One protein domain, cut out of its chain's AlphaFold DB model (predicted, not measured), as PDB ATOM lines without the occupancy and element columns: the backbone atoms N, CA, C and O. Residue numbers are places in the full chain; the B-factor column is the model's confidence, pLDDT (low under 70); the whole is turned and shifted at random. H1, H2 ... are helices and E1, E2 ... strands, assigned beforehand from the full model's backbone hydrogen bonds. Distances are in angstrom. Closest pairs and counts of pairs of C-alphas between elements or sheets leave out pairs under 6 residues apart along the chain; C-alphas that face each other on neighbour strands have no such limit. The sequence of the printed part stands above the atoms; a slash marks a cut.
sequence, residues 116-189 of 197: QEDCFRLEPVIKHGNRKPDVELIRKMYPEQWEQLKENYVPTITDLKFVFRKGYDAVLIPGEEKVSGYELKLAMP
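What this domain is: This is residues 116 to 189 of the 197 residues of an uncharacterized protein of Euryarchaeota archaeon ADurb.Bin294 (UniProt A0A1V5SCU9). A long two-stranded ribbon, E1 with E2, forms an arm, with a loose head of four short helices, H1 to H4, at one end. The 74 printed residues hold, in order, E1, H1, H2, H3, H4, E2, a mixed class with an antiparallel sheet. The whole is extended, radius of gyration of the C-alphas 19.5 A, spans 62 by 24 by 19 A.

Where its parts are: E1, residues 120 to 128, begins at C-alpha (-38.383, 111.374, -7.122) and measures 24.8 A. E2, residues 177 to 186, measures 23.9 A, bends by 71 degrees at residue 180 and ends at C-alpha (-37.813, 116.016, -7.706). The helices are H1, 135 to 141; H2, 143 to 146; H3, 157 to 164; H4, 168 to 171.

How they stand to each other: E1 and E2 are antiparallel at 153 degrees, with N 121 and O 185 2.8 A apart, within hydrogen-bond range. H3 and H4 only just touch, with 3 C-alpha pairs within 8 A, the closest Leu 160 and Tyr 168, 5.6 A. H1 is close to but not clearly touching H4, closest C-alphas Leu 137 and Val 171, 6.6 A, and H2, Arg 139 and Trp 146, 5.8 A. In H1 and H3 every O i to N i+4 pair is within range; H2 and H4 are too short for one.

The domain as a whole: The farthest C-alphas, Asp 118 and Gln 148, are 61.9 A apart. The printed part has no cut and no long link. Residues 150 to 152 and 187 to 189 have pLDDT under 70.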
ATOM      1  N   GLN A 116     -34.204 106.037  -7.952       85.38
ATOM      2  CA  GLN A 116     -35.231 106.856  -8.582       85.38
ATOM      3  C   GLN A 116     -36.537 106.060  -8.638       85.38
ATOM      4  O   GLN A 116     -36.536 104.912  -9.079       85.38
ATOM      5  N   GLU A 117     -37.630 106.685  -8.214       76.81
ATOM      6  CA  GLU A 117     -38.986 106.138  -8.253       76.81
ATOM      7  C   GLU A 117     -39.953 107.271  -8.614       76.81
ATOM      8  O   GLU A 117     -39.882 108.364  -8.049       76.81
ATOM      9  N   ASP A 118     -40.822 107.036  -9.598       80.06
ATOM     10  CA  ASP A 118     -41.717 108.046 -10.171       80.06
ATOM     11  C   ASP A 118     -40.989 109.360 -10.532       80.06
ATOM     12  O   ASP A 118     -40.073 109.381 -11.361       80.06
ATOM     13  N   CYS A 119     -41.404 110.473  -9.918       77.38
ATOM     14  CA  CYS A 119     -40.824 111.801 -10.080       77.38
ATOM     15  C   CYS A 119     -39.806 112.148  -8.984       77.38
ATOM     16  O   CYS A 119     -39.448 113.317  -8.844       77.38
ATOM     17  N   PHE A 120     -39.333 111.170  -8.209       79.69
ATOM     18  CA  PHE A 120     -38.383 111.374  -7.122       79.69
ATOM     19  C   PHE A 120     -37.053 110.675  -7.391       79.69
ATOM     20  O   PHE A 120     -37.007 109.550  -7.884       79.69
ATOM     21  N   ARG A 121     -35.953 111.334  -7.030       86.50
ATOM     22  CA  ARG A 121     -34.589 110.805  -7.112       86.50
ATOM     23  C   ARG A 121     -33.881 110.979  -5.777       86.50
ATOM     24  O   ARG A 121     -33.972 112.039  -5.165       86.50
ATOM     25  N   LEU A 122     -33.148 109.953  -5.364       89.31
ATOM     26  CA  LEU A 122     -32.238 109.994  -4.229       89.31
ATOM     27  C   LEU A 122     -30.849 110.406  -4.710       89.31
ATOM     28  O   LEU A 122     -30.209 109.698  -5.489       89.31
ATOM     29  N   GLU A 123     -30.376 111.553  -4.238       90.31
ATOM     30  CA  GLU A 123     -29.030 112.042  -4.527       90.31
ATOM     31  C   GLU A 123     -28.110 111.835  -3.322       90.31
ATOM     32  O   GLU A 123     -28.493 112.163  -2.197       90.31
ATOM     33  N   PRO A 124     -26.889 111.305  -3.518       88.94
ATOM     34  CA  PRO A 124     -25.954 111.118  -2.423       88.94
ATOM     35  C   PRO A 124     -25.506 112.473  -1.869       88.94
ATOM     36  O   PRO A 124     -25.032 113.349  -2.595       88.94
ATOM     37  N   VAL A 125     -25.587 112.628  -0.551       88.25
ATOM     38  CA  VAL A 125     -25.058 113.797   0.151       88.25
ATOM     39  C   VAL A 125     -23.574 113.573   0.405       88.25
ATOM     40  O   VAL A 125     -23.177 112.880   1.351       88.25
ATOM     41  N   ILE A 126     -22.744 114.164  -0.450       86.50
ATOM     42  CA  ILE A 126     -21.289 114.060  -0.366       86.50
ATOM     43  C   ILE A 126     -20.777 115.025   0.704       86.50
ATOM     44  O   ILE A 126     -20.941 116.241   0.604       86.50
ATOM     45  N   LYS A 127     -20.129 114.485   1.738       81.25
ATOM     46  CA  LYS A 127     -19.325 115.279   2.669       81.25
ATOM     47  C   LYS A 127     -17.866 115.177   2.271       81.25
ATOM     48  O   LYS A 127     -17.305 114.084   2.197       81.25
ATOM     49  N   HIS A 128     -17.251 116.335   2.076       79.69
ATOM     50  CA  HIS A 128     -15.815 116.433   1.881       79.69
ATOM     51  C   HIS A 128     -15.123 116.390   3.243       79.69
ATOM     52  O   HIS A 128     -15.401 117.209   4.125       79.69
ATOM     53  N   GLY A 129     -14.229 115.422   3.423       75.25
ATOM     54  CA  GLY A 129     -13.345 115.377   4.577       75.25
ATOM     55  C   GLY A 129     -12.391 116.575   4.625       75.25
ATOM     56  O   GLY A 129     -12.273 117.360   3.683       75.25
ATOM     57  N   ASN A 130     -11.657 116.703   5.732       80.38
ATOM     58  CA  ASN A 130     -10.619 117.724   5.843       80.38
ATOM     59  C   ASN A 130      -9.540 117.497   4.777       80.38
ATOM     60  O   ASN A 130      -8.987 116.400   4.666       80.38
ATOM     61  N   ARG A 131      -9.216 118.556   4.031       81.81
ATOM     62  CA  ARG A 131      -8.087 118.560   3.096       81.81
ATOM     63  C   ARG A 131      -6.783 118.341   3.860       81.81
ATOM     64  O   ARG A 131      -6.625 118.840   4.977       81.81
ATOM     65  N   LYS A 132      -5.846 117.611   3.260       84.25
ATOM     66  CA  LYS A 132      -4.539 117.322   3.868       84.25
ATOM     67  C   LYS A 132      -3.418 117.977   3.060       84.25
ATOM     68  O   LYS A 132      -3.541 118.051   1.842       84.25
ATOM     69  N   PRO A 133      -2.340 118.452   3.701       84.94
ATOM     70  CA  PRO A 133      -1.153 118.936   3.003       84.94
ATOM     71  C   PRO A 133      -0.564 117.883   2.066       84.94
ATOM     72  O   PRO A 133      -0.327 116.747   2.478       84.94
ATOM     73  N   ASP A 134      -0.327 118.271   0.817       85.50
ATOM     74  CA  ASP A 134       0.368 117.450  -0.169       85.50
ATOM     75  C   ASP A 134       1.876 117.522   0.084       85.50
ATOM     76  O   ASP A 134       2.590 118.390  -0.420       85.50
ATOM     77  N   VAL A 135       2.351 116.616   0.937       82.62
ATOM     78  CA  VAL A 135       3.752 116.549   1.365       82.62
ATOM     79  C   VAL A 135       4.703 116.351   0.180       82.62
ATOM     80  O   VAL A 135       5.797 116.915   0.178       82.62
ATOM     81  N   GLU A 136       4.298 115.589  -0.836       82.75
ATOM     82  CA  GLU A 136       5.139 115.311  -2.002       82.75
ATOM     83  C   GLU A 136       5.257 116.534  -2.909       82.75
ATOM     84  O   GLU A 136       6.364 116.896  -3.326       82.75
ATOM     85  N   LEU A 137       4.142 117.225  -3.162       84.00
ATOM     86  CA  LEU A 137       4.146 118.466  -3.932       84.00
ATOM     87  C   LEU A 137       4.937 119.569  -3.218       84.00
ATOM     88  O   LEU A 137       5.732 120.264  -3.854       84.00
ATOM     89  N   ILE A 138       4.776 119.702  -1.899       80.88
ATOM     90  CA  ILE A 138       5.525 120.678  -1.092       80.88
ATOM     91  C   ILE A 138       7.028 120.382  -1.153       80.88
ATOM     92  O   ILE A 138       7.813 121.296  -1.415       80.88
ATOM     93  N   ARG A 139       7.428 119.113  -0.987       82.56
ATOM     94  CA  ARG A 139       8.830 118.680  -1.106       82.56
ATOM     95  C   ARG A 139       9.410 119.007  -2.482       82.56
ATOM     96  O   ARG A 139      10.551 119.445  -2.574       82.56
ATOM     97  N   LYS A 140       8.628 118.826  -3.549       82.88
ATOM     98  CA  LYS A 140       9.064 119.124  -4.920       82.88
ATOM     99  C   LYS A 140       9.247 120.621  -5.176       82.88
ATOM    100  O   LYS A 140      10.139 120.996  -5.929       82.88
ATOM    101  N   MET A 141       8.406 121.467  -4.585       79.00
ATOM    102  CA  MET A 141       8.492 122.919  -4.772       79.00
ATOM    103  C   MET A 141       9.570 123.582  -3.906       79.00
ATOM    104  O   MET A 141      10.113 124.604  -4.315       79.00
ATOM    105  N   TYR A 142       9.883 123.006  -2.741       78.50
ATOM    106  CA  TYR A 142      10.830 123.568  -1.767       78.50
ATOM    107  C   TYR A 142      11.829 122.518  -1.259       78.50
ATOM    108  O   TYR A 142      11.854 122.218  -0.063       78.50
ATOM    109  N   PRO A 143      12.650 121.932  -2.149       78.56
ATOM    110  CA  PRO A 143      13.543 120.836  -1.784       78.56
ATOM    111  C   PRO A 143      14.588 121.259  -0.743       78.56
ATOM    112  O   PRO A 143      14.787 120.558   0.241       78.56
ATOM    113  N   GLU A 144      15.199 122.439  -0.890       78.75
ATOM    114  CA  GLU A 144      16.249 122.921   0.022       78.75
ATOM    115  C   GLU A 144      15.737 123.174   1.447       78.75
ATOM    116  O   GLU A 144      16.432 122.897   2.423       78.75
ATOM    117  N   GLN A 145      14.517 123.699   1.575       73.88
ATOM    118  CA  GLN A 145      13.876 123.933   2.867       73.88
ATOM    119  C   GLN A 145      13.389 122.619   3.481       73.88
ATOM    120  O   GLN A 145      13.390 122.490   4.702       73.88
ATOM    121  N   TRP A 146      12.991 121.650   2.651       72.31
ATOM    122  CA  TRP A 146      12.528 120.343   3.104       72.31
ATOM    123  C   TRP A 146      13.647 119.507   3.734       72.31
ATOM    124  O   TRP A 146      13.428 118.904   4.780       72.31
ATOM    125  N   GLU A 147      14.854 119.535   3.162       71.94
ATOM    126  CA  GLU A 147      16.045 118.851   3.705       71.94
ATOM    127  C   GLU A 147      16.450 119.356   5.104       71.94
ATOM    128  O   GLU A 147      17.103 118.649   5.869       71.94
ATOM    129  N   GLN A 148      16.051 120.579   5.466       71.50
ATOM    130  CA  GLN A 148      16.319 121.168   6.784       71.50
ATOM    131  C   GLN A 148      15.257 120.802   7.836       71.50
ATOM    132  O   GLN A 148      15.430 121.106   9.021       71.50
ATOM    133  N   LEU A 149      14.146 120.174   7.433       71.12
ATOM    134  CA  LEU A 149      13.077 119.756   8.338       71.12
ATOM    135  C   LEU A 149      13.424 118.403   8.976       71.12
ATOM    136  O   LEU A 149      14.051 117.544   8.365       71.12
ATOM    137  N   LYS A 150      13.013 118.201  10.235       66.25
ATOM    138  CA  LYS A 150      13.241 116.935  10.960       66.25
ATOM    139  C   LYS A 150      12.678 115.757  10.155       66.25
ATOM    140  O   LYS A 150      11.598 115.897   9.588       66.25
ATOM    141  N   GLU A 151      13.336 114.594  10.218       61.97
ATOM    142  CA  GLU A 151      13.079 113.381   9.405       61.97
ATOM    143  C   GLU A 151      11.616 112.892   9.310       61.97
ATOM    144  O   GLU A 151      11.313 112.070   8.457       61.97
ATOM    145  N   ASN A 152      10.680 113.404  10.118       66.62
ATOM    146  CA  ASN A 152       9.263 113.016  10.104       66.62
ATOM    147  C   ASN A 152       8.289 114.207  10.200       66.62
ATOM    148  O   ASN A 152       7.168 114.058  10.692       66.62
ATOM    149  N   TYR A 153       8.705 115.413   9.809       75.88
ATOM    150  CA  TYR A 153       7.821 116.575   9.876       75.88
ATOM    151  C   TYR A 153       6.691 116.481   8.838       75.88
ATOM    152  O   TYR A 153       6.933 116.401   7.635       75.88
ATOM    153  N   VAL A 154       5.446 116.532   9.319       77.00
ATOM    154  CA  VAL A 154       4.240 116.650   8.494       77.00
ATOM    155  C   VAL A 154       3.684 118.062   8.692       77.00
ATOM    156  O   VAL A 154       3.206 118.364   9.789       77.00
ATOM    157  N   PRO A 155       3.753 118.938   7.671       78.75
ATOM    158  CA  PRO A 155       3.203 120.281   7.745       78.75
ATOM    159  C   PRO A 155       1.721 120.238   8.103       78.75
ATOM    160  O   PRO A 155       0.982 119.394   7.597       78.75
ATOM    161  N   THR A 156       1.270 121.164   8.942       83.06
ATOM    162  CA  THR A 156      -0.157 121.375   9.196       83.06
ATOM    163  C   THR A 156      -0.721 122.436   8.252       83.06
ATOM    164  O   THR A 156       0.010 123.246   7.684       83.06
ATOM    165  N   ILE A 157      -2.048 122.498   8.104       79.44
ATOM    166  CA  ILE A 157      -2.701 123.567   7.322       79.44
ATOM    167  C   ILE A 157      -2.345 124.959   7.878       79.44
ATOM    168  O   ILE A 157      -2.229 125.918   7.116       79.44
ATOM    169  N   THR A 158      -2.141 125.078   9.192       82.88
ATOM    170  CA  THR A 158      -1.714 126.325   9.841       82.88
ATOM    171  C   THR A 158      -0.320 126.746   9.380       82.88
ATOM    172  O   THR A 158      -0.124 127.911   9.033       82.88
ATOM    173  N   ASP A 159       0.613 125.795   9.289       81.12
ATOM    174  CA  ASP A 159       1.967 126.049   8.788       81.12
ATOM    175  C   ASP A 159       1.924 126.513   7.329       81.12
ATOM    176  O   ASP A 159       2.559 127.499   6.952       81.12
ATOM    177  N   LEU A 160       1.083 125.874   6.510       80.12
ATOM    178  CA  LEU A 160       0.911 126.272   5.115       80.12
ATOM    179  C   LEU A 160       0.283 127.660   4.965       80.12
ATOM    180  O   LEU A 160       0.703 128.428   4.101       80.12
ATOM    181  N   LYS A 161      -0.688 128.023   5.811       82.62
ATOM    182  CA  LYS A 161      -1.261 129.379   5.835       82.62
ATOM    183  C   LYS A 161      -0.214 130.431   6.196       82.62
ATOM    184  O   LYS A 161      -0.246 131.528   5.641       82.62
ATOM    185  N   PHE A 162       0.714 130.104   7.092       80.25
ATOM    186  CA  PHE A 162       1.804 131.002   7.463       80.25
ATOM    187  C   PHE A 162       2.786 131.217   6.301       80.25
ATOM    188  O   PHE A 162       3.131 132.359   5.990       80.25
ATOM    189  N   VAL A 163       3.178 130.134   5.624       76.06
ATOM    190  CA  VAL A 163       4.185 130.157   4.550       76.06
ATOM    191  C   VAL A 163       3.616 130.691   3.230       76.06
ATOM    192  O   VAL A 163       4.174 131.615   2.641       76.06
ATOM    193  N   PHE A 164       2.483 130.156   2.771       76.38
ATOM    194  CA  PHE A 164       1.919 130.445   1.447       76.38
ATOM    195  C   PHE A 164       0.858 131.546   1.448       76.38
ATOM    196  O   PHE A 164       0.437 131.996   0.379       76.38
ATOM    197  N   ARG A 165       0.402 131.989   2.627       78.19
ATOM    198  CA  ARG A 165      -0.629 133.025   2.811       78.19
ATOM    199  C   ARG A 165      -1.878 132.787   1.956       78.19
ATOM    200  O   ARG A 165      -2.764 132.058   2.377       78.19
ATOM    201  N   LYS A 166      -1.965 133.401   0.768       71.50
ATOM    202  CA  LYS A 166      -3.125 133.333  -0.142       71.50
ATOM    203  C   LYS A 166      -3.058 132.207  -1.191       71.50
ATOM    204  O   LYS A 166      -3.962 132.123  -2.010       71.50
ATOM    205  N   GLY A 167      -2.028 131.354  -1.177       73.44
ATOM    206  CA  GLY A 167      -1.849 130.264  -2.153       73.44
ATOM    207  C   GLY A 167      -1.802 128.850  -1.564       73.44
ATOM    208  O   GLY A 167      -1.553 127.899  -2.297       73.44
ATOM    209  N   TYR A 168      -2.020 128.694  -0.254       77.88
ATOM    210  CA  TYR A 168      -1.857 127.402   0.424       77.88
ATOM    211  C   TYR A 168      -2.845 126.330  -0.063       77.88
ATOM    212  O   TYR A 168      -2.539 125.146  -0.001       77.88
ATOM    213  N   ASP A 169      -3.999 126.727  -0.605       78.00
ATOM    214  CA  ASP A 169      -4.998 125.804  -1.148       78.00
ATOM    215  C   ASP A 169      -4.502 124.997  -2.360       78.00
ATOM    216  O   ASP A 169      -5.055 123.931  -2.633       78.00
ATOM    217  N   ALA A 170      -3.468 125.465  -3.066       82.31
ATOM    218  CA  ALA A 170      -2.881 124.769  -4.214       82.31
ATOM    219  C   ALA A 170      -2.022 123.556  -3.814       82.31
ATOM    220  O   ALA A 170      -1.735 122.708  -4.651       82.31
ATOM    221  N   VAL A 171      -1.629 123.468  -2.539       80.50
ATOM    222  CA  VAL A 171      -0.799 122.382  -1.987       80.50
ATOM    223  C   VAL A 171      -1.571 121.478  -1.034       80.50
ATOM    224  O   VAL A 171      -0.994 120.822  -0.169       80.50
ATOM    225  N   LEU A 172      -2.897 121.478  -1.144       84.00
ATOM    226  CA  LEU A 172      -3.774 120.645  -0.341       84.00
ATOM    227  C   LEU A 172      -4.416 119.567  -1.214       84.00
ATOM    228  O   LEU A 172      -5.151 119.878  -2.155       84.00
ATOM    229  N   ILE A 173      -4.228 118.311  -0.821       83.12
ATOM    230  CA  ILE A 173      -4.955 117.166  -1.363       83.12
ATOM    231  C   ILE A 173      -6.447 117.352  -1.036       83.12
ATOM    232  O   ILE A 173      -6.778 117.705   0.110       83.12
ATOM    233  N   PRO A 174      -7.359 117.153  -2.009       77.50
ATOM    234  CA  PRO A 174      -8.792 117.103  -1.743       77.50
ATOM    235  C   PRO A 174      -9.095 116.133  -0.596       77.50
ATOM    236  O   PRO A 174      -8.483 115.072  -0.483       77.50
ATOM    237  N   GLY A 175     -10.005 116.521   0.293       78.00
ATOM    238  CA  GLY A 175     -10.440 115.624   1.355       78.00
ATOM    239  C   GLY A 175     -11.162 114.412   0.773       78.00
ATOM    240  O   GLY A 175     -11.795 114.521  -0.272       78.00
ATOM    241  N   GLU A 176     -11.085 113.272   1.461       78.56
ATOM    242  CA  GLU A 176     -11.861 112.087   1.085       78.56
ATOM    243  C   GLU A 176     -13.346 112.445   0.991       78.56
ATOM    244  O   GLU A 176     -13.925 112.991   1.935       78.56
ATOM    245  N   GLU A 177     -13.955 112.126  -0.144       81.00
ATOM    246  CA  GLU A 177     -15.394 112.231  -0.325       81.00
ATOM    247  C   GLU A 177     -16.057 111.015   0.309       81.00
ATOM    248  O   GLU A 177     -15.743 109.869  -0.021       81.00
ATOM    249  N   LYS A 178     -16.962 111.261   1.255       82.06
ATOM    250  CA  LYS A 178     -17.773 110.207   1.861       82.06
ATOM    251  C   LYS A 178     -19.239 110.534   1.669       82.06
ATOM    252  O   LYS A 178     -19.688 111.634   1.999       82.06
ATOM    253  N   VAL A 179     -19.983 109.557   1.158       82.50
ATOM    254  CA  VAL A 179     -21.443 109.620   1.135       82.50
ATOM    255  C   VAL A 179     -21.913 109.583   2.583       82.50
ATOM    256  O   VAL A 179     -21.614 108.651   3.326       82.50
ATOM    257  N   SER A 180     -22.582 110.650   2.998       83.75
ATOM    258  CA  SER A 180     -23.048 110.842   4.373       83.75
ATOM    259  C   SER A 180     -24.536 110.548   4.560       83.75
ATOM    260  O   SER A 180     -25.024 110.625   5.684       83.75
ATOM    261  N   GLY A 181     -25.232 110.232   3.468       87.31
ATOM    262  CA  GLY A 181     -26.662 109.959   3.394       87.31
ATOM    263  C   GLY A 181     -27.175 110.213   1.977       87.31
ATOM    264  O   GLY A 181     -26.377 110.466   1.069       87.31
ATOM    265  N   TYR A 182     -28.494 110.187   1.809       90.31
ATOM    266  CA  TYR A 182     -29.170 110.521   0.556       90.31
ATOM    267  C   TYR A 182     -30.258 111.567   0.803       90.31
ATOM    268  O   TYR A 182     -30.914 111.563   1.844       90.31
ATOM    269  N   GLU A 183     -30.438 112.471  -0.152       90.00
ATOM    270  CA  GLU A 183     -31.487 113.488  -0.150       90.00
ATOM    271  C   GLU A 183     -32.494 113.197  -1.266       90.00
ATOM    272  O   GLU A 183     -32.109 112.885  -2.393       90.00
ATOM    273  N   LEU A 184     -33.788 113.311  -0.956       86.62
ATOM    274  CA  LEU A 184     -34.863 113.154  -1.932       86.62
ATOM    275  C   LEU A 184     -35.066 114.461  -2.707       86.62
ATOM    276  O   LEU A 184     -35.343 115.504  -2.112       86.62
ATOM    277  N   LYS A 185     -34.987 114.400  -4.036       85.12
ATOM    278  CA  LYS A 185     -35.248 115.523  -4.945       85.12
ATOM    279  C   LYS A 185     -36.294 115.163  -5.987       85.12
ATOM    280  O   LYS A 185     -36.513 113.995  -6.290       85.12
ATOM    281  N   LEU A 186     -36.920 116.186  -6.564       78.44
ATOM    282  CA  LEU A 186     -37.813 116.016  -7.706       78.44
ATOM    283  C   LEU A 186     -36.993 115.813  -8.984       78.44
ATOM    284  O   LEU A 186     -36.218 116.682  -9.382       78.44
ATOM    285  N   ALA A 187     -37.205 114.684  -9.649       68.38
ATOM    286  CA  ALA A 187     -36.756 114.424 -11.004       68.38
ATOM    287  C   ALA A 187     -37.757 115.061 -11.984       68.38
ATOM    288  O   ALA A 187     -38.676 114.406 -12.472       68.38
ATOM    289  N   MET A 188     -37.623 116.365 -12.245       60.03
ATOM    290  CA  MET A 188     -38.330 116.971 -13.379       60.03
ATOM    291  C   MET A 188     -37.765 116.388 -14.685       60.03
ATOM    292  O   MET A 188     -36.549 116.207 -14.772       60.03
ATOM    293  N   PRO A 189     -38.596 116.101 -15.705       53.19
ATOM    294  CA  PRO A 189     -38.070 115.801 -17.028       53.19
ATOM    295  C   PRO A 189     -37.272 117.015 -17.513       53.19
ATOM    296  O   PRO A 189     -37.757 118.149 -17.428       53.19
TER     297      PRO A 189